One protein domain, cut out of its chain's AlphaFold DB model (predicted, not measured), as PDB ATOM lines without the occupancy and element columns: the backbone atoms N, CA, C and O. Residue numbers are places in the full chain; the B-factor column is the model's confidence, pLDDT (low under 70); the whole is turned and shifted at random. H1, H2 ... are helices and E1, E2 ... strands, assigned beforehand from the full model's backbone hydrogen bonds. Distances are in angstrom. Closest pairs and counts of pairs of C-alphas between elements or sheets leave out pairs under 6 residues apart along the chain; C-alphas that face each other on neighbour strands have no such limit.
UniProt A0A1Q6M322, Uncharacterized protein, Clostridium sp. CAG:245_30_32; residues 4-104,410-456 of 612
ATOM      1  N   GLN A   4      67.739 129.009 134.885       82.25
ATOM      2  CA  GLN A   4      67.880 130.452 135.106       82.25
ATOM      3  C   GLN A   4      67.832 130.856 136.592       82.25
ATOM      4  O   GLN A   4      68.557 131.752 137.002       82.25
ATOM      5  N   HIS A   5      67.025 130.182 137.419       83.06
ATOM      6  CA  HIS A   5      66.910 130.506 138.847       83.06
ATOM      7  C   HIS A   5      68.136 130.023 139.633       83.06
ATOM      8  O   HIS A   5      68.543 130.669 140.591       83.06
ATOM      9  N   ILE A   6      68.754 128.914 139.209       82.56
ATOM     10  CA  ILE A   6      69.996 128.404 139.807       82.56
ATOM     11  C   ILE A   6      71.166 129.335 139.460       82.56
ATOM     12  O   ILE A   6      71.964 129.650 140.333       82.56
ATOM     13  N   ILE A   7      71.226 129.840 138.219       86.38
ATOM     14  CA  ILE A   7      72.253 130.802 137.777       86.38
ATOM     15  C   ILE A   7      72.165 132.111 138.570       86.38
ATOM     16  O   ILE A   7      73.187 132.619 139.020       86.38
ATOM     17  N   ILE A   8      70.958 132.644 138.788       85.88
ATOM     18  CA  ILE A   8      70.772 133.881 139.564       85.88
ATOM     19  C   ILE A   8      71.238 133.689 141.015       85.88
ATOM     20  O   ILE A   8      71.988 134.517 141.523       85.88
ATOM     21  N   ILE A   9      70.864 132.579 141.661       84.44
ATOM     22  CA  ILE A   9      71.313 132.264 143.028       84.44
ATOM     23  C   ILE A   9      72.838 132.078 143.078       84.44
ATOM     24  O   ILE A   9      73.486 132.593 143.985       84.44
ATOM     25  N   PHE A  10      73.426 131.406 142.085       86.69
ATOM     26  CA  PHE A  10      74.876 131.231 141.978       86.69
ATOM     27  C   PHE A  10      75.605 132.574 141.860       86.69
ATOM     28  O   PHE A  10      76.557 132.809 142.592       86.69
ATOM     29  N   VAL A  11      75.140 133.485 141.000       89.31
ATOM     30  CA  VAL A  11      75.750 134.817 140.831       89.31
ATOM     31  C   VAL A  11      75.632 135.653 142.108       89.31
ATOM     32  O   VAL A  11      76.613 136.274 142.512       89.31
ATOM     33  N   ILE A  12      74.473 135.627 142.776       90.31
ATOM     34  CA  ILE A  12      74.237 136.363 144.032       90.31
ATOM     35  C   ILE A  12      75.158 135.879 145.160       90.31
ATOM     36  O   ILE A  12      75.534 136.677 146.010       90.31
ATOM     37  N   ILE A  13      75.541 134.601 145.173       89.06
ATOM     38  CA  ILE A  13      76.415 134.041 146.213       89.06
ATOM     39  C   ILE A  13      77.895 134.168 145.825       89.06
ATOM     40  O   ILE A  13      78.710 134.636 146.616       89.06
ATOM     41  N   VAL A  14      78.265 133.772 144.606       90.50
ATOM     42  CA  VAL A  14      79.671 133.627 144.201       90.50
ATOM     43  C   VAL A  14      80.344 134.970 143.940       90.50
ATOM     44  O   VAL A  14      81.510 135.127 144.296       90.50
ATOM     45  N   VAL A  15      79.643 135.955 143.368       91.31
ATOM     46  CA  VAL A  15      80.254 137.260 143.060       91.31
ATOM     47  C   VAL A  15      80.657 138.019 144.334       91.31
ATOM     48  O   VAL A  15      81.813 138.444 144.409       91.31
ATOM     49  N   PRO A  16      79.804 138.151 145.374       92.62
ATOM     50  CA  PRO A  16      80.218 138.776 146.631       92.62
ATOM     51  C   PRO A  16      81.354 138.030 147.334       92.62
ATOM     52  O   PRO A  16      82.284 138.668 147.821       92.62
ATOM     53  N   ILE A  17      81.330 136.691 147.339       93.38
ATOM     54  CA  ILE A  17      82.409 135.883 147.931       93.38
ATOM     55  C   ILE A  17      83.734 136.127 147.199       93.38
ATOM     56  O   ILE A  17      84.756 136.351 147.844       93.38
ATOM     57  N   ALA A  18      83.726 136.143 145.864       90.81
ATOM     58  CA  ALA A  18      84.920 136.410 145.066       90.81
ATOM     59  C   ALA A  18      85.485 137.821 145.312       90.81
ATOM     60  O   ALA A  18      86.701 137.984 145.412       90.81
ATOM     61  N   LEU A  19      84.619 138.830 145.470       90.81
ATOM     62  CA  LEU A  19      85.033 140.194 145.809       90.81
ATOM     63  C   LEU A  19      85.674 140.266 147.201       90.81
ATOM     64  O   LEU A  19      86.755 140.834 147.337       90.81
ATOM     65  N   VAL A  20      85.059 139.648 148.215       90.31
ATOM     66  CA  VAL A  20      85.604 139.613 149.584       90.31
ATOM     67  C   VAL A  20      86.950 138.888 149.620       90.31
ATOM     68  O   VAL A  20      87.900 139.398 150.215       90.31
ATOM     69  N   LEU A  21      87.074 137.747 148.935       89.94
ATOM     70  CA  LEU A  21      88.338 137.016 148.828       89.94
ATOM     71  C   LEU A  21      89.414 137.841 148.114       89.94
ATOM     72  O   LEU A  21      90.551 137.888 148.575       89.94
ATOM     73  N   SER A  22      89.068 138.538 147.028       91.44
ATOM     74  CA  SER A  22      90.008 139.415 146.321       91.44
ATOM     75  C   SER A  22      90.479 140.578 147.200       91.44
ATOM     76  O   SER A  22      91.676 140.861 147.255       91.44
ATOM     77  N   MET A  23      89.573 141.221 147.946       86.19
ATOM     78  CA  MET A  23      89.931 142.274 148.904       86.19
ATOM     79  C   MET A  23      90.841 141.742 150.017       86.19
ATOM     80  O   MET A  23      91.839 142.386 150.345       86.19
ATOM     81  N   TYR A  24      90.544 140.555 150.550       88.56
ATOM     82  CA  TYR A  24      91.355 139.902 151.575       88.56
ATOM     83  C   TYR A  24      92.766 139.567 151.071       88.56
ATOM     84  O   TYR A  24      93.746 139.927 151.720       88.56
ATOM     85  N   ILE A  25      92.886 138.964 149.884       88.06
ATOM     86  CA  ILE A  25      94.181 138.645 149.260       88.06
ATOM     87  C   ILE A  25      94.981 139.926 149.000       88.06
ATOM     88  O   ILE A  25      96.155 140.000 149.353       88.06
ATOM     89  N   ASN A  26      94.352 140.970 148.453       88.81
ATOM     90  CA  ASN A  26      95.023 142.250 148.211       88.81
ATOM     91  C   ASN A  26      95.521 142.900 149.509       88.81
ATOM     92  O   ASN A  26      96.613 143.469 149.539       88.81
ATOM     93  N   MET A  27      94.743 142.813 150.590       87.88
ATOM     94  CA  MET A  27      95.150 143.297 151.907       87.88
ATOM     95  C   MET A  27      96.325 142.487 152.465       87.88
ATOM     96  O   MET A  27      97.271 143.083 152.979       87.88
ATOM     97  N   GLN A  28      96.322 141.158 152.313       88.12
ATOM     98  CA  GLN A  28      97.454 140.313 152.701       88.12
ATOM     99  C   GLN A  28      98.723 140.652 151.910       88.12
ATOM    100  O   GLN A  28      99.775 140.826 152.520       88.12
ATOM    101  N   ILE A  29      98.624 140.830 150.588       88.19
ATOM    102  CA  ILE A  29      99.759 141.217 149.735       88.19
ATOM    103  C   ILE A  29     100.330 142.568 150.178       88.19
ATOM    104  O   ILE A  29     101.534 142.686 150.382       88.19
ATOM    105  N   LYS A  30      99.478 143.583 150.389       89.06
ATOM    106  CA  LYS A  30      99.923 144.892 150.902       89.06
ATOM    107  C   LYS A  30     100.619 144.772 152.252       89.06
ATOM    108  O   LYS A  30     101.637 145.417 152.470       89.06
ATOM    109  N   THR A  31     100.083 143.934 153.131       89.75
ATOM    110  CA  THR A  31     100.647 143.721 154.462       89.75
ATOM    111  C   THR A  31     102.029 143.066 154.389       89.75
ATOM    112  O   THR A  31     102.944 143.517 155.067       89.75
ATOM    113  N   ILE A  32     102.208 142.047 153.539       89.12
ATOM    114  CA  ILE A  32     103.511 141.402 153.303       89.12
ATOM    115  C   ILE A  32     104.505 142.403 152.704       89.12
ATOM    116  O   ILE A  32     105.617 142.524 153.199       89.12
ATOM    117  N   ASN A  33     104.086 143.178 151.699       90.19
ATOM    118  CA  ASN A  33     104.945 144.186 151.076       90.19
ATOM    119  C   ASN A  33     105.391 145.265 152.073       90.19
ATOM    120  O   ASN A  33     106.555 145.658 152.066       90.19
ATOM    121  N   ASN A  34     104.486 145.737 152.938       90.12
ATOM    122  CA  ASN A  34     104.818 146.706 153.983       90.12
ATOM    123  C   ASN A  34     105.761 146.112 155.032       90.12
ATOM    124  O   ASN A  34     106.689 146.792 155.449       90.12
ATOM    125  N   GLN A  35     105.553 144.850 155.414       91.81
ATOM    126  CA  GLN A  35     106.443 144.138 156.325       91.81
ATOM    127  C   GLN A  35     107.860 144.057 155.743       91.81
ATOM    128  O   GLN A  35     108.786 144.578 156.349       91.81
ATOM    129  N   THR A  36     108.016 143.550 154.515       91.69
ATOM    130  CA  THR A  36     109.322 143.498 153.831       91.69
ATOM    131  C   THR A  36     109.943 144.885 153.655       91.69
ATOM    132  O   THR A  36     111.156 145.044 153.779       91.69
ATOM    133  N   LYS A  37     109.128 145.911 153.376       91.38
ATOM    134  CA  LYS A  37     109.603 147.295 153.298       91.38
ATOM    135  C   LYS A  37     110.198 147.737 154.636       91.38
ATOM    136  O   LYS A  37     111.314 148.238 154.645       91.38
ATOM    137  N   TYR A  38     109.473 147.570 155.739       92.38
ATOM    138  CA  TYR A  38     109.930 147.998 157.063       92.38
ATOM    139  C   TYR A  38     111.113 147.174 157.572       92.38
ATOM    140  O   TYR A  38     112.025 147.763 158.142       92.38
ATOM    141  N   ASP A  39     111.175 145.878 157.254       93.69
ATOM    142  CA  ASP A  39     112.333 145.026 157.551       93.69
ATOM    143  C   ASP A  39     113.611 145.587 156.917       93.69
ATOM    144  O   ASP A  39     114.601 145.815 157.606       93.69
ATOM    145  N   ASN A  40     113.575 145.901 155.618       93.06
ATOM    146  CA  ASN A  40     114.731 146.472 154.924       93.06
ATOM    147  C   ASN A  40     115.133 147.845 155.483       93.06
ATOM    148  O   ASN A  40     116.319 148.149 155.577       93.06
ATOM    149  N   ILE A  41     114.158 148.677 155.861       92.81
ATOM    150  CA  ILE A  41     114.421 150.000 156.445       92.81
ATOM    151  C   ILE A  41     115.090 149.855 157.817       92.81
ATOM    152  O   ILE A  41     116.086 150.529 158.073       92.81
ATOM    153  N   LEU A  42     114.589 148.957 158.670       94.75
ATOM    154  CA  LEU A  42     115.172 148.686 159.982       94.75
ATOM    155  C   LEU A  42     116.597 148.131 159.860       94.75
ATOM    156  O   LEU A  42     117.489 148.592 160.572       94.75
ATOM    157  N   ILE A  43     116.824 147.189 158.938       94.62
ATOM    158  CA  ILE A  43     118.147 146.604 158.673       94.62
ATOM    159  C   ILE A  43     119.135 147.683 158.223       94.62
ATOM    160  O   ILE A  43     120.203 147.812 158.819       94.62
ATOM    161  N   ASN A  44     118.772 148.487 157.220       93.00
ATOM    162  CA  ASN A  44     119.646 149.541 156.701       93.00
ATOM    163  C   ASN A  44     119.958 150.591 157.772       93.00
ATOM    164  O   ASN A  44     121.117 150.938 157.967       93.00
ATOM    165  N   ALA A  45     118.950 151.039 158.525       94.50
ATOM    166  CA  ALA A  45     119.155 152.007 159.597       94.50
ATOM    167  C   ALA A  45     120.079 151.466 160.697       94.50
ATOM    168  O   ALA A  45     120.962 152.179 161.173       94.50
ATOM    169  N   SER A  46     119.895 150.202 161.092       95.75
ATOM    170  CA  SER A  46     120.729 149.543 162.109       95.75
ATOM    171  C   SER A  46     122.167 149.375 161.624       95.75
ATOM    172  O   SER A  46     123.109 149.605 162.384       95.75
ATOM    173  N   TYR A  47     122.340 149.036 160.343       94.44
ATOM    174  CA  TYR A  47     123.643 148.954 159.694       94.44
ATOM    175  C   TYR A  47     124.350 150.314 159.649       94.44
ATOM    176  O   TYR A  47     125.512 150.410 160.043       94.44
ATOM    177  N   ASP A  48     123.650 151.375 159.249       92.88
ATOM    178  CA  ASP A  48     124.200 152.731 159.211       92.88
ATOM    179  C   ASP A  48     124.597 153.212 160.614       92.88
ATOM    180  O   ASP A  48     125.667 153.800 160.792       92.88
ATOM    181  N   GLY A  49     123.778 152.909 161.626       92.75
ATOM    182  CA  GLY A  49     124.067 153.218 163.025       92.75
ATOM    183  C   GLY A  49     125.355 152.555 163.515       92.75
ATOM    184  O   GLY A  49     126.267 153.238 163.986       92.75
ATOM    185  N   ILE A  50     125.489 151.233 163.363       91.31
ATOM    186  CA  ILE A  50     126.697 150.530 163.821       91.31
ATOM    187  C   ILE A  50     127.939 150.869 162.976       91.31
ATOM    188  O   ILE A  50     129.056 150.876 163.499       91.31
ATOM    189  N   LYS A  51     127.779 151.203 161.687       89.50
ATOM    190  CA  LYS A  51     128.887 151.696 160.855       89.50
ATOM    191  C   LYS A  51     129.341 153.089 161.264       89.50
ATOM    192  O   LYS A  51     130.543 153.331 161.301       89.50
ATOM    193  N   ALA A  52     128.428 153.974 161.652       87.62
ATOM    194  CA  ALA A  52     128.805 155.253 162.244       87.62
ATOM    195  C   ALA A  52     129.593 155.057 163.548       87.62
ATOM    196  O   ALA A  52     130.627 155.697 163.732       87.62
ATOM    197  N   PHE A  53     129.175 154.120 164.407       87.06
ATOM    198  CA  PHE A  53     129.941 153.752 165.603       87.06
ATOM    199  C   PHE A  53     131.359 153.263 165.258       87.06
ATOM    200  O   PHE A  53     132.338 153.695 165.871       87.06
ATOM    201  N   GLN A  54     131.490 152.417 164.228       85.69
ATOM    202  CA  GLN A  54     132.785 151.946 163.725       85.69
ATOM    203  C   GLN A  54     133.709 153.098 163.313       85.69
ATOM    204  O   GLN A  54     134.877 153.133 163.691       85.69
ATOM    205  N   LEU A  55     133.188 154.031 162.516       81.06
ATOM    206  CA  LEU A  55     133.961 155.149 161.977       81.06
ATOM    207  C   LEU A  55     134.367 156.133 163.076       81.06
ATOM    208  O   LEU A  55     135.501 156.609 163.082       81.06
ATOM    209  N   ASN A  56     133.466 156.412 164.019       78.31
ATOM    210  CA  ASN A  56     133.744 157.310 165.137       78.31
ATOM    211  C   ASN A  56     134.841 156.741 166.039       78.31
ATOM    212  O   ASN A  56     135.846 157.411 166.262       78.31
ATOM    213  N   THR A  57     134.707 155.481 166.466       76.50
ATOM    214  CA  THR A  57     135.723 154.824 167.306       76.50
ATOM    215  C   THR A  57     137.080 154.776 166.605       76.50
ATOM    216  O   THR A  57     138.091 155.119 167.208       76.50
ATOM    217  N   ALA A  58     137.106 154.481 165.299       73.19
ATOM    218  CA  ALA A  58     138.331 154.486 164.509       73.19
ATOM    219  C   ALA A  58     139.016 155.865 164.428       73.19
ATOM    220  O   ALA A  58     140.247 155.923 164.425       73.19
ATOM    221  N   ASN A  59     138.266 156.961 164.335       69.38
ATOM    222  CA  ASN A  59     138.844 158.300 164.182       69.38
ATOM    223  C   ASN A  59     139.146 158.986 165.531       69.38
ATOM    224  O   ASN A  59     139.986 159.879 165.577       69.38
ATOM    225  N   ASN A  60     138.533 158.542 166.634       62.78
ATOM    226  CA  ASN A  60     138.628 159.182 167.954       62.78
ATOM    227  C   ASN A  60     139.694 158.594 168.902       62.78
ATOM    228  O   ASN A  60     139.691 158.950 170.086       62.78
ATOM    229  N   MET A  61     140.620 157.758 168.402       53.78
ATOM    230  CA  MET A  61     141.661 157.044 169.181       53.78
ATOM    231  C   MET A  61     142.460 157.905 170.170       53.78
ATOM    232  O   MET A  61     143.027 157.370 171.118       53.78
ATOM    233  N   TYR A  62     142.539 159.218 169.947       51.75
ATOM    234  CA  TYR A  62     143.416 160.126 170.690       51.75
ATOM    235  C   TYR A  62     142.659 161.117 171.593       51.75
ATOM    236  O   TYR A  62     143.261 162.040 172.137       51.75
ATOM    237  N   SER A  63     141.343 160.939 171.767       48.22
ATOM    238  CA  SER A  63     140.507 161.763 172.656       48.22
ATOM    239  C   SER A  63     140.264 161.076 174.010       48.22
ATOM    240  O   SER A  63     140.185 159.854 174.094       48.22
ATOM    241  N   THR A  64     140.160 161.848 175.099       42.81
ATOM    242  CA  THR A  64     140.015 161.324 176.473       42.81
ATOM    243  C   THR A  64     138.813 160.370 176.627       42.81
ATOM    244  O   THR A  64     137.678 160.736 176.318       42.81
ATOM    245  N   ILE A  65     139.089 159.174 177.159       54.22
ATOM    246  CA  ILE A  65     138.425 157.876 176.907       54.22
ATOM    247  C   ILE A  65     136.955 157.737 177.357       54.22
ATOM    248  O   ILE A  65     136.210 156.968 176.757       54.22
ATOM    249  N   SER A  66     136.490 158.437 178.397       48.34
ATOM    250  CA  SER A  66     135.142 158.164 178.941       48.34
ATOM    251  C   SER A  66     134.022 158.970 178.272       48.34
ATOM    252  O   SER A  66     132.951 158.427 178.008       48.34
ATOM    253  N   ASN A  67     134.264 160.243 177.943       58.28
ATOM    254  CA  ASN A  67     133.250 161.088 177.295       58.28
ATOM    255  C   ASN A  67     133.120 160.794 175.793       58.28
ATOM    256  O   ASN A  67     132.062 161.029 175.210       58.28
ATOM    257  N   SER A  68     134.175 160.268 175.164       70.00
ATOM    258  CA  SER A  68     134.167 159.918 173.742       70.00
ATOM    259  C   SER A  68     133.218 158.756 173.443       70.00
ATOM    260  O   SER A  68     132.453 158.849 172.491       70.00
ATOM    261  N   LYS A  69     133.171 157.713 174.285       76.38
ATOM    262  CA  LYS A  69     132.311 156.535 174.052       76.38
ATOM    263  C   LYS A  69     130.823 156.867 174.043       76.38
ATOM    264  O   LYS A  69     130.119 156.490 173.113       76.38
ATOM    265  N   ILE A  70     130.343 157.599 175.051       81.44
ATOM    266  CA  ILE A  70     128.931 158.012 175.135       81.44
ATOM    267  C   ILE A  70     128.564 158.859 173.913       81.44
ATOM    268  O   ILE A  70     127.592 158.551 173.229       81.44
ATOM    269  N   ARG A  71     129.395 159.855 173.578       82.56
ATOM    270  CA  ARG A  71     129.216 160.693 172.386       82.56
ATOM    271  C   ARG A  71     129.151 159.856 171.104       82.56
ATOM    272  O   ARG A  71     128.287 160.093 170.260       82.56
ATOM    273  N   ASP A  72     130.044 158.885 170.947       84.44
ATOM    274  CA  ASP A  72     130.140 158.065 169.737       84.44
ATOM    275  C   ASP A  72     128.922 157.135 169.587       84.44
ATOM    276  O   ASP A  72     128.433 156.934 168.470       84.44
ATOM    277  N   ILE A  73     128.372 156.639 170.703       88.38
ATOM    278  CA  ILE A  73     127.118 155.869 170.752       88.38
ATOM    279  C   ILE A  73     125.912 156.760 170.441       88.38
ATOM    280  O   ILE A  73     125.056 156.380 169.644       88.38
ATOM    281  N   GLU A  74     125.830 157.957 171.020       88.62
ATOM    282  CA  GLU A  74     124.746 158.902 170.731       88.62
ATOM    283  C   GLU A  74     124.746 159.326 169.261       88.62
ATOM    284  O   GLU A  74     123.688 159.384 168.627       88.62
ATOM    285  N   ALA A  75     125.926 159.558 168.684       87.12
ATOM    286  CA  ALA A  75     126.083 159.819 167.260       87.12
ATOM    287  C   ALA A  75     125.597 158.633 166.409       87.12
ATOM    288  O   ALA A  75     124.860 158.842 165.445       87.12
ATOM    289  N   ALA A  76     125.932 157.398 166.791       91.12
ATOM    290  CA  ALA A  76     125.459 156.186 166.122       91.12
ATOM    291  C   ALA A  76     123.928 156.039 166.179       91.12
ATOM    292  O   ALA A  76     123.286 155.784 165.159       91.12
ATOM    293  N   VAL A  77     123.322 156.281 167.345       92.44
ATOM    294  CA  VAL A  77     121.861 156.291 167.520       92.44
ATOM    295  C   VAL A  77     121.213 157.386 166.666       92.44
ATOM    296  O   VAL A  77     120.185 157.157 166.032       92.44
ATOM    297  N   ASN A  78     121.815 158.574 166.588       90.06
ATOM    298  CA  ASN A  78     121.320 159.650 165.729       90.06
ATOM    299  C   ASN A  78     121.390 159.286 164.239       90.06
ATOM    300  O   ASN A  78     120.438 159.559 163.509       90.06
ATOM    301  N   VAL A  79     122.469 158.639 163.786       91.19
ATOM    302  CA  VAL A  79     122.578 158.133 162.407       91.19
ATOM    303  C   VAL A  79     121.506 157.083 162.122       91.19
ATOM    304  O   VAL A  79     120.847 157.176 161.088       91.19
ATOM    305  N   PHE A  80     121.262 156.159 163.056       93.88
ATOM    306  CA  PHE A  80     120.167 155.195 162.954       93.88
ATOM    307  C   PHE A  80     118.817 155.895 162.742       93.88
ATOM    308  O   PHE A  80     118.125 155.606 161.768       93.88
ATOM    309  N   PHE A  81     118.452 156.864 163.591       91.31
ATOM    310  CA  PHE A  81     117.176 157.577 163.455       91.31
ATOM    311  C   PHE A  81     117.080 158.375 162.152       91.31
ATOM    312  O   PHE A  81     116.019 158.396 161.530       91.31
ATOM    313  N   ASN A  82     118.173 159.005 161.718       88.94
ATOM    314  CA  ASN A  82     118.214 159.747 160.460       88.94
ATOM    315  C   ASN A  82     118.038 158.817 159.252       88.94
ATOM    316  O   ASN A  82     117.263 159.131 158.346       88.94
ATOM    317  N   SER A  83     118.716 157.665 159.245       90.12
ATOM    318  CA  SER A  83     118.566 156.655 158.193       90.12
ATOM    319  C   SER A  83     117.155 156.066 158.199       90.12
ATOM    320  O   SER A  83     116.513 155.999 157.150       90.12
ATOM    321  N   LEU A  84     116.614 155.740 159.377       90.00
ATOM    322  CA  LEU A  84     115.247 155.252 159.529       90.00
ATOM    323  C   LEU A  84     114.240 156.265 158.965       90.00
ATOM    324  O   LEU A  84     113.452 155.916 158.090       90.00
ATOM    325  N   ALA A  85     114.315 157.530 159.389       87.12
ATOM    326  CA  ALA A  85     113.443 158.607 158.921       87.12
ATOM    327  C   ALA A  85     113.525 158.827 157.408       87.12
ATOM    328  O   ALA A  85     112.496 158.891 156.733       87.12
ATOM    329  N   THR A  86     114.741 158.870 156.863       85.00
ATOM    330  CA  THR A  86     114.973 159.045 155.422       85.00
ATOM    331  C   THR A  86     114.342 157.908 154.620       85.00
ATOM    332  O   THR A  86     113.670 158.143 153.614       85.00
ATOM    333  N   ASN A  87     114.505 156.669 155.090       82.56
ATOM    334  CA  ASN A  87     114.033 155.475 154.399       82.56
ATOM    335  C   ASN A  87     112.527 155.192 154.607       82.56
ATOM    336  O   ASN A  87     111.888 154.590 153.737       82.56
ATOM    337  N   MET A  88     111.916 155.650 155.709       79.69
ATOM    338  CA  MET A  88     110.460 155.552 155.925       79.69
ATOM    339  C   MET A  88     109.660 156.430 154.944       79.69
ATOM    340  O   MET A  88     108.510 156.101 154.630       79.69
ATOM    341  N   GLY A  89     110.294 157.451 154.359       62.41
ATOM    342  CA  GLY A  89     109.825 158.169 153.173       62.41
ATOM    343  C   GLY A  89     110.033 159.681 153.265       62.41
ATOM    344  O   GLY A  89     110.004 160.260 154.345       62.41
ATOM    345  N   THR A  90     110.180 160.318 152.099       52.44
ATOM    346  CA  THR A  90     110.277 161.765 151.814       52.44
ATOM    347  C   THR A  90     109.055 162.580 152.292       52.44
ATOM    348  O   THR A  90     108.372 163.233 151.505       52.44
ATOM    349  N   SER A  91     108.717 162.520 153.584       49.16
ATOM    350  CA  SER A  91     107.476 163.072 154.160       49.16
ATOM    351  C   SER A  91     107.661 163.848 155.470       49.16
ATOM    352  O   SER A  91     106.669 164.254 156.063       49.16
ATOM    353  N   GLY A  92     108.896 164.108 155.910       54.34
ATOM    354  CA  GLY A  92     109.142 164.977 157.068       54.34
ATOM    355  C   GLY A  92     108.918 164.326 158.435       54.34
ATOM    356  O   GLY A  92     108.724 165.057 159.400       54.34
ATOM    357  N   TYR A  93     108.964 162.988 158.532       65.62
ATOM    358  CA  TYR A  93     109.061 162.326 159.836       65.62
ATOM    359  C   TYR A  93     110.382 162.709 160.495       65.62
ATOM    360  O   TYR A  93     111.464 162.452 159.965       65.62
ATOM    361  N   SER A  94     110.278 163.354 161.644       73.88
ATOM    362  CA  SER A  94     111.396 163.672 162.512       73.88
ATOM    363  C   SER A  94     111.757 162.465 163.381       73.88
ATOM    364  O   SER A  94     110.980 161.520 163.538       73.88
ATOM    365  N   LYS A  95     112.927 162.518 164.025       78.56
ATOM    366  CA  LYS A  95     113.302 161.571 165.086       78.56
ATOM    367  C   LYS A  95     112.190 161.422 166.139       78.56
ATOM    368  O   LYS A  95     111.914 160.304 166.568       78.56
ATOM    369  N   ALA A  96     111.527 162.524 166.499       80.12
ATOM    370  CA  ALA A  96     110.463 162.547 167.499       80.12
ATOM    371  C   ALA A  96     109.207 161.767 167.074       80.12
ATOM    372  O   ALA A  96     108.503 161.242 167.929       80.12
ATOM    373  N   ASP A  97     108.952 161.632 165.769       82.81
ATOM    374  CA  ASP A  97     107.791 160.890 165.264       82.81
ATOM    375  C   ASP A  97     108.014 159.369 165.271       82.81
ATOM    376  O   ASP A  97     107.057 158.597 165.321       82.81
ATOM    377  N   LEU A  98     109.277 158.928 165.224       85.50
ATOM    378  CA  LEU A  98     109.655 157.510 165.165       85.50
ATOM    379  C   LEU A  98     110.030 156.932 166.531       85.50
ATOM    380  O   LEU A  98     109.806 155.751 166.779       85.50
ATOM    381  N   GLN A  99     110.558 157.760 167.433       88.06
ATOM    382  CA  GLN A  99     110.879 157.393 168.815       88.06
ATOM    383  C   GLN A  99     109.747 156.653 169.568       88.06
ATOM    384  O   GLN A  99     110.058 155.715 170.305       88.06
ATOM    385  N   PRO A 100     108.450 156.984 169.394       89.25
ATOM    386  CA  PRO A 100     107.354 156.253 170.037       89.25
ATOM    387  C   PRO A 100     107.179 154.795 169.578       89.25
ATOM    388  O   PRO A 100     106.502 154.035 170.265       89.25
ATOM    389  N   TYR A 101     107.786 154.397 168.456       91.38
ATOM    390  CA  TYR A 101     107.729 153.037 167.899       91.38
ATOM    391  C   TYR A 101     109.016 152.233 168.139       91.38
ATOM    392  O   TYR A 101     109.128 151.091 167.691       91.38
ATOM    393  N   ILE A 102     109.995 152.825 168.830       93.06
ATOM    394  CA  ILE A 102     111.302 152.223 169.111       93.06
ATOM    395  C   ILE A 102     111.451 152.115 170.627       93.06
ATOM    396  O   ILE A 102     111.904 153.066 171.272       93.06
ATOM    397  N   PRO A 103     111.045 150.981 171.221       93.25
ATOM    398  CA  PRO A 103     111.013 150.851 172.672       93.25
ATOM    399  C   PRO A 103     112.417 150.834 173.290       93.25
ATOM    400  O   PRO A 103     112.624 151.332 174.401       93.25
ATOM    401  N   ALA A 104     113.398 150.297 172.561       95.00
ATOM    402  CA  ALA A 104     114.798 150.297 172.951       95.00
ATOM    403  C   ALA A 104     115.727 150.243 171.726       95.00
ATOM    404  O   ALA A 104     115.366 149.740 170.662       95.00
ATOM    405  N   VAL A 410     102.812 156.873 174.265       75.12
ATOM    406  CA  VAL A 410     101.625 157.584 173.756       75.12
ATOM    407  C   VAL A 410     100.871 156.792 172.681       75.12
ATOM    408  O   VAL A 410      99.767 157.170 172.301       75.12
ATOM    409  N   VAL A 411     101.456 155.694 172.188       77.12
ATOM    410  CA  VAL A 411     100.924 154.897 171.067       77.12
ATOM    411  C   VAL A 411      99.784 153.968 171.512       77.12
ATOM    412  O   VAL A 411      99.031 153.474 170.677       77.12
ATOM    413  N   GLY A 412      99.619 153.737 172.822       76.69
ATOM    414  CA  GLY A 412      98.601 152.819 173.353       76.69
ATOM    415  C   GLY A 412      98.801 151.362 172.914       76.69
ATOM    416  O   GLY A 412      97.844 150.591 172.888       76.69
ATOM    417  N   TYR A 413     100.032 151.008 172.531       85.19
ATOM    418  CA  TYR A 413     100.461 149.676 172.115       85.19
ATOM    419  C   TYR A 413     101.260 149.009 173.246       85.19
ATOM    420  O   TYR A 413     102.016 149.682 173.945       85.19
ATOM    421  N   GLU A 414     101.085 147.700 173.430       87.12
ATOM    422  CA  GLU A 414     101.817 146.915 174.427       87.12
ATOM    423  C   GLU A 414     103.107 146.369 173.802       87.12
ATOM    424  O   GLU A 414     103.063 145.430 173.005       87.12
ATOM    425  N   PHE A 415     104.247 146.988 174.123       89.56
ATOM    426  CA  PHE A 415     105.548 146.580 173.592       89.56
ATOM    427  C   PHE A 415     106.110 145.423 174.414       89.56
ATOM    428  O   PHE A 415     106.026 145.411 175.644       89.56
ATOM    429  N   THR A 416     106.724 144.454 173.742       87.12
ATOM    430  CA  THR A 416     107.250 143.251 174.399       87.12
ATOM    431  C   THR A 416     108.564 142.840 173.769       87.12
ATOM    432  O   THR A 416     108.670 142.842 172.548       87.12
ATOM    433  N   MET A 417     109.536 142.410 174.578       88.50
ATOM    434  CA  MET A 417     110.791 141.887 174.039       88.50
ATOM    435  C   MET A 417     110.509 140.662 173.147       88.50
ATOM    436  O   MET A 417     109.969 139.666 173.639       88.50
ATOM    437  N   PRO A 418     110.849 140.703 171.846       87.75
ATOM    438  CA  PRO A 418     110.674 139.559 170.971       87.75
ATOM    439  C   PRO A 418     111.662 138.452 171.342       87.75
ATOM    440  O   PRO A 418     112.781 138.707 171.789       87.75
ATOM    441  N   LYS A 419     111.272 137.201 171.084       88.00
ATOM    442  CA  LYS A 419     112.183 136.066 171.216       88.00
ATOM    443  C   LYS A 419     113.241 136.128 170.112       88.00
ATOM    444  O   LYS A 419     112.923 135.928 168.937       88.00
ATOM    445  N   LEU A 420     114.485 136.393 170.498       92.62
ATOM    446  CA  LEU A 420     115.625 136.386 169.583       92.62
ATOM    447  C   LEU A 420     115.988 134.943 169.195       92.62
ATOM    448  O   LEU A 420     115.773 134.009 169.971       92.62
ATOM    449  N   SER A 421     116.496 134.745 167.976       93.56
ATOM    450  CA  SER A 421     116.982 133.432 167.538       93.56
ATOM    451  C   SER A 421     118.362 133.124 168.136       93.56
ATOM    452  O   SER A 421     119.095 134.036 168.516       93.56
ATOM    453  N   GLU A 422     118.757 131.848 168.172       93.06
ATOM    454  CA  GLU A 422     120.106 131.456 168.622       93.06
ATOM    455  C   GLU A 422     121.220 132.036 167.738       93.06
ATOM    456  O   GLU A 422     122.308 132.327 168.223       93.06
ATOM    457  N   GLU A 423     120.954 132.251 166.446       93.44
ATOM    458  CA  GLU A 423     121.911 132.914 165.553       93.44
ATOM    459  C   GLU A 423     122.134 134.373 165.968       93.44
ATOM    460  O   GLU A 423     123.269 134.848 165.987       93.44
ATOM    461  N   GLU A 424     121.064 135.077 166.340       94.88
ATOM    462  CA  GLU A 424     121.154 136.468 166.777       94.88
ATOM    463  C   GLU A 424     121.794 136.591 168.157       94.88
ATOM    464  O   GLU A 424     122.634 137.468 168.372       94.88
ATOM    465  N   TRP A 425     121.500 135.660 169.064       95.19
ATOM    466  CA  TRP A 425     122.214 135.572 170.330       95.19
ATOM    467  C   TRP A 425     123.705 135.296 170.147       95.19
ATOM    468  O   TRP A 425     124.517 135.976 170.765       95.19
ATOM    469  N   ASN A 426     124.087 134.400 169.235       92.69
ATOM    470  CA  ASN A 426     125.495 134.144 168.937       92.69
ATOM    471  C   ASN A 426     126.227 135.412 168.449       92.69
ATOM    472  O   ASN A 426     127.396 135.624 168.781       92.69
ATOM    473  N   LYS A 427     125.543 136.294 167.702       92.81
ATOM    474  CA  LYS A 427     126.097 137.606 167.328       92.81
ATOM    475  C   LYS A 427     126.273 138.507 168.550       92.81
ATOM    476  O   LYS A 427     127.348 139.082 168.699       92.81
ATOM    477  N   ILE A 428     125.257 138.619 169.407       95.06
ATOM    478  CA  ILE A 428     125.262 139.481 170.603       95.06
ATOM    479  C   ILE A 428     126.315 139.022 171.626       95.06
ATOM    480  O   ILE A 428     127.067 139.828 172.154       95.06
ATOM    481  N   GLU A 429     126.426 137.727 171.888       94.25
ATOM    482  CA  GLU A 429     127.267 137.182 172.964       94.25
ATOM    483  C   GLU A 429     128.776 137.224 172.674       94.25
ATOM    484  O   GLU A 429     129.599 137.042 173.579       94.25
ATOM    485  N   ASN A 430     129.144 137.444 171.410       90.62
ATOM    486  CA  ASN A 430     130.526 137.360 170.940       90.62
ATOM    487  C   ASN A 430     131.007 138.615 170.204       90.62
ATOM    488  O   ASN A 430     132.179 138.688 169.845       90.62
ATOM    489  N   ASN A 431     130.139 139.602 169.958       91.50
ATOM    490  CA  ASN A 431     130.501 140.786 169.185       91.50
ATOM    491  C   ASN A 431     129.920 142.064 169.783       91.50
ATOM    492  O   ASN A 431     128.837 142.080 170.368       91.50
ATOM    493  N   VAL A 432     130.609 143.170 169.517       91.25
ATOM    494  CA  VAL A 432     129.991 144.494 169.577       91.25
ATOM    495  C   VAL A 432     128.871 144.524 168.544       91.25
ATOM    496  O   VAL A 432     129.068 144.123 167.394       91.25
ATOM    497  N   CYS A 433     127.683 144.967 168.930       94.31
ATOM    498  CA  CYS A 433     126.540 144.990 168.029       94.31
ATOM    499  C   CYS A 433     125.540 146.074 168.412       94.31
ATOM    500  O   CYS A 433     125.555 146.603 169.521       94.31
ATOM    501  N   MET A 434     124.666 146.403 167.468       95.81
ATOM    502  CA  MET A 434     123.490 147.223 167.717       95.81
ATOM    503  C   MET A 434     122.250 146.351 167.551       95.81
ATOM    504  O   MET A 434     122.075 145.719 166.507       95.81
ATOM    505  N   VAL A 435     121.404 146.326 168.578       97.25
ATOM    506  CA  VAL A 435     120.096 145.669 168.570       97.25
ATOM    507  C   VAL A 435     119.018 146.736 168.592       97.25
ATOM    508  O   VAL A 435     118.958 147.550 169.513       97.25
ATOM    509  N   THR A 436     118.165 146.743 167.580       96.81
ATOM    510  CA  THR A 436     117.100 147.734 167.410       96.81
ATOM    511  C   THR A 436     115.748 147.041 167.385       96.81
ATOM    512  O   THR A 436     115.622 145.920 166.894       96.81
ATOM    513  N   PHE A 437     114.733 147.719 167.912       95.62
ATOM    514  CA  PHE A 437     113.354 147.240 167.936       95.62
ATOM    515  C   PHE A 437     112.461 148.250 167.220       95.62
ATOM    516  O   PHE A 437     112.591 149.454 167.438       95.62
ATOM    517  N   LEU A 438     111.561 147.767 166.367       93.62
ATOM    518  CA  LEU A 438     110.555 148.582 165.696       93.62
ATOM    519  C   LEU A 438     109.207 147.876 165.797       93.62
ATOM    520  O   LEU A 438     108.980 146.830 165.188       93.62
ATOM    521  N   GLU A 439     108.318 148.457 166.590       92.19
ATOM    522  CA  GLU A 439     107.084 147.821 167.039       92.19
ATOM    523  C   GLU A 439     105.915 148.804 167.006       92.19
ATOM    524  O   GLU A 439     106.096 150.020 167.030       92.19
ATOM    525  N   GLY A 440     104.690 148.283 166.956       88.94
ATOM    526  CA  GLY A 440     103.487 149.106 167.086       88.94
ATOM    527  C   GLY A 440     103.032 149.819 165.807       88.94
ATOM    528  O   GLY A 440     102.077 150.591 165.867       88.94
ATOM    529  N   ILE A 441     103.645 149.567 164.639       88.88
ATOM    530  CA  ILE A 441     103.262 150.237 163.379       88.88
ATOM    531  C   ILE A 441     102.152 149.454 162.653       88.88
ATOM    532  O   ILE A 441     102.377 148.316 162.235       88.88
ATOM    533  N   PRO A 442     100.960 150.028 162.409       87.88
ATOM    534  CA  PRO A 442      99.915 149.348 161.644       87.88
ATOM    535  C   PRO A 442     100.320 149.135 160.173       87.88
ATOM    536  O   PRO A 442     100.571 150.094 159.448       87.88
ATOM    537  N   ILE A 443     100.319 147.884 159.694       88.50
ATOM    538  CA  ILE A 443     100.680 147.524 158.302       88.50
ATOM    539  C   ILE A 443      99.513 146.963 157.485       88.50
ATOM    540  O   ILE A 443      99.714 146.349 156.436       88.50
ATOM    541  N   GLY A 444      98.281 147.201 157.931       82.44
ATOM    542  CA  GLY A 444      97.061 146.685 157.315       82.44
ATOM    543  C   GLY A 444      96.310 145.802 158.301       82.44
ATOM    544  O   GLY A 444      95.816 146.293 159.307       82.44
ATOM    545  N   ALA A 445      96.235 144.498 158.028       79.50
ATOM    546  CA  ALA A 445      95.506 143.553 158.883       79.50
ATOM    547  C   ALA A 445      96.262 143.139 160.165       79.50
ATOM    548  O   ALA A 445      95.744 142.347 160.949       79.50
ATOM    549  N   LYS A 446      97.495 143.616 160.356       88.88
ATOM    550  CA  LYS A 446      98.360 143.307 161.503       88.88
ATOM    551  C   LYS A 446      99.235 144.510 161.857       88.88
ATOM    552  O   LYS A 446      99.340 145.463 161.080       88.88
ATOM    553  N   VAL A 447      99.835 144.444 163.036       89.38
ATOM    554  CA  VAL A 447     100.840 145.389 163.521       89.38
ATOM    555  C   VAL A 447     102.224 144.836 163.189       89.38
ATOM    556  O   VAL A 447     102.446 143.626 163.251       89.38
ATOM    557  N   TYR A 448     103.122 145.713 162.763       90.69
ATOM    558  CA  TYR A 448     104.516 145.402 162.516       90.69
ATOM    559  C   TYR A 448     105.286 145.431 163.829       90.69
ATOM    560  O   TYR A 448     105.294 146.460 164.501       90.69
ATOM    561  N   ASN A 449     105.936 144.311 164.136       91.56
ATOM    562  CA  ASN A 449     106.825 144.131 165.273       91.56
ATOM    563  C   ASN A 449     108.022 143.332 164.789       91.56
ATOM    564  O   ASN A 449     107.869 142.168 164.410       91.56
ATOM    565  N   ASN A 450     109.188 143.957 164.764       93.75
ATOM    566  CA  ASN A 450     110.411 143.266 164.413       93.75
ATOM    567  C   ASN A 450     111.612 143.871 165.135       93.75
ATOM    568  O   ASN A 450     111.542 144.954 165.718       93.75
ATOM    569  N   TYR A 451     112.721 143.151 165.071       95.50
ATOM    570  CA  TYR A 451     114.005 143.573 165.593       95.50
ATOM    571  C   TYR A 451     115.091 143.373 164.537       95.50
ATOM    572  O   TYR A 451     114.917 142.634 163.566       95.50
ATOM    573  N   CYS A 452     116.228 144.027 164.731       96.50
ATOM    574  CA  CYS A 452     117.420 143.794 163.933       96.50
ATOM    575  C   CYS A 452     118.644 143.764 164.842       96.50
ATOM    576  O   CYS A 452     118.755 144.567 165.763       96.50
ATOM    577  N   VAL A 453     119.559 142.839 164.568       96.88
ATOM    578  CA  VAL A 453     120.865 142.761 165.219       96.88
ATOM    579  C   VAL A 453     121.920 142.901 164.136       96.88
ATOM    580  O   VAL A 453     121.985 142.102 163.199       96.88
ATOM    581  N   VAL A 454     122.768 143.915 164.271       95.19
ATOM    582  CA  VAL A 454     123.906 144.108 163.374       95.19
ATOM    583  C   VAL A 454     125.183 144.095 164.195       95.19
ATOM    584  O   VAL A 454     125.435 144.994 164.996       95.19
ATOM    585  N   SER A 455     125.983 143.049 164.007       91.31
ATOM    586  CA  SER A 455     127.301 142.909 164.622       91.31
ATOM    587  C   SER A 455     128.353 143.722 163.879       91.31
ATOM    588  O   SER A 455     128.335 143.827 162.652       91.31
ATOM    589  N   ASN A 456     129.326 144.213 164.630       85.62
ATOM    590  CA  ASN A 456     130.538 144.823 164.130       85.62
ATOM    591  C   ASN A 456     131.735 144.109 164.758       85.62
ATOM    592  O   ASN A 456     131.989 144.223 165.951       85.62
TER     593      ASN A 456
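What this domain is: This is residues 4 to 104 and 410 to 456 of the 612 residues of an uncharacterized protein of Clostridium sp. CAG:245_30_32 (UniProt A0A1Q6M322). One very long helix, H1, makes the long axis; H2 folds back beside its later part, hairpin E1 E2 packs on residues 31 to 54, and residues 4 to 23 stick out. Short H3 and H4 pack on the hairpin. The printed part has 148 residues, four named helices, then two antiparallel strands; mostly helix, only just loose, close to extended, radius of gyration of the C-alphas 22.0 A, spans 89 by 37 by 26 A.

Where its parts are: H1, residues 4 to 59, 81.6 A, begins at C-alpha 4 (67.880, 130.452, 135.106). H2 is residues 65 to 88, 35.0 A; H3, 95 to 101, 10.6 A; H4, 422 to 430, 12.2 A; E1, 432 to 442, 31.5 A. E2, 447 to 456, 29.7 A, ends at C-alpha 456 (130.538, 144.823, 164.130).

How they stand to each other: H1 residues 38 to 57 alone touch H2, closest C-alphas Gly 49 and Phe 80, 4.4 A; this helical hairpin runs opposite ways, a shallow tilt of 27 degrees. N 436 and O 452 of hairpin E1 E2 are 2.9 A apart, within hydrogen-bond range. O i to N i+4 pairs within range: H1 51 of 52, H2 18 of 20, H4 4 of 5, H3 1 of 3 (i+3: 2 of 4).

The domain as a whole: Residues 105 to 409 are not printed; C-alphas 104 and 410 are 15.1 A apart. No link printed whole is long. Residues 59 to 67 and 89 to 93 have pLDDT under 70.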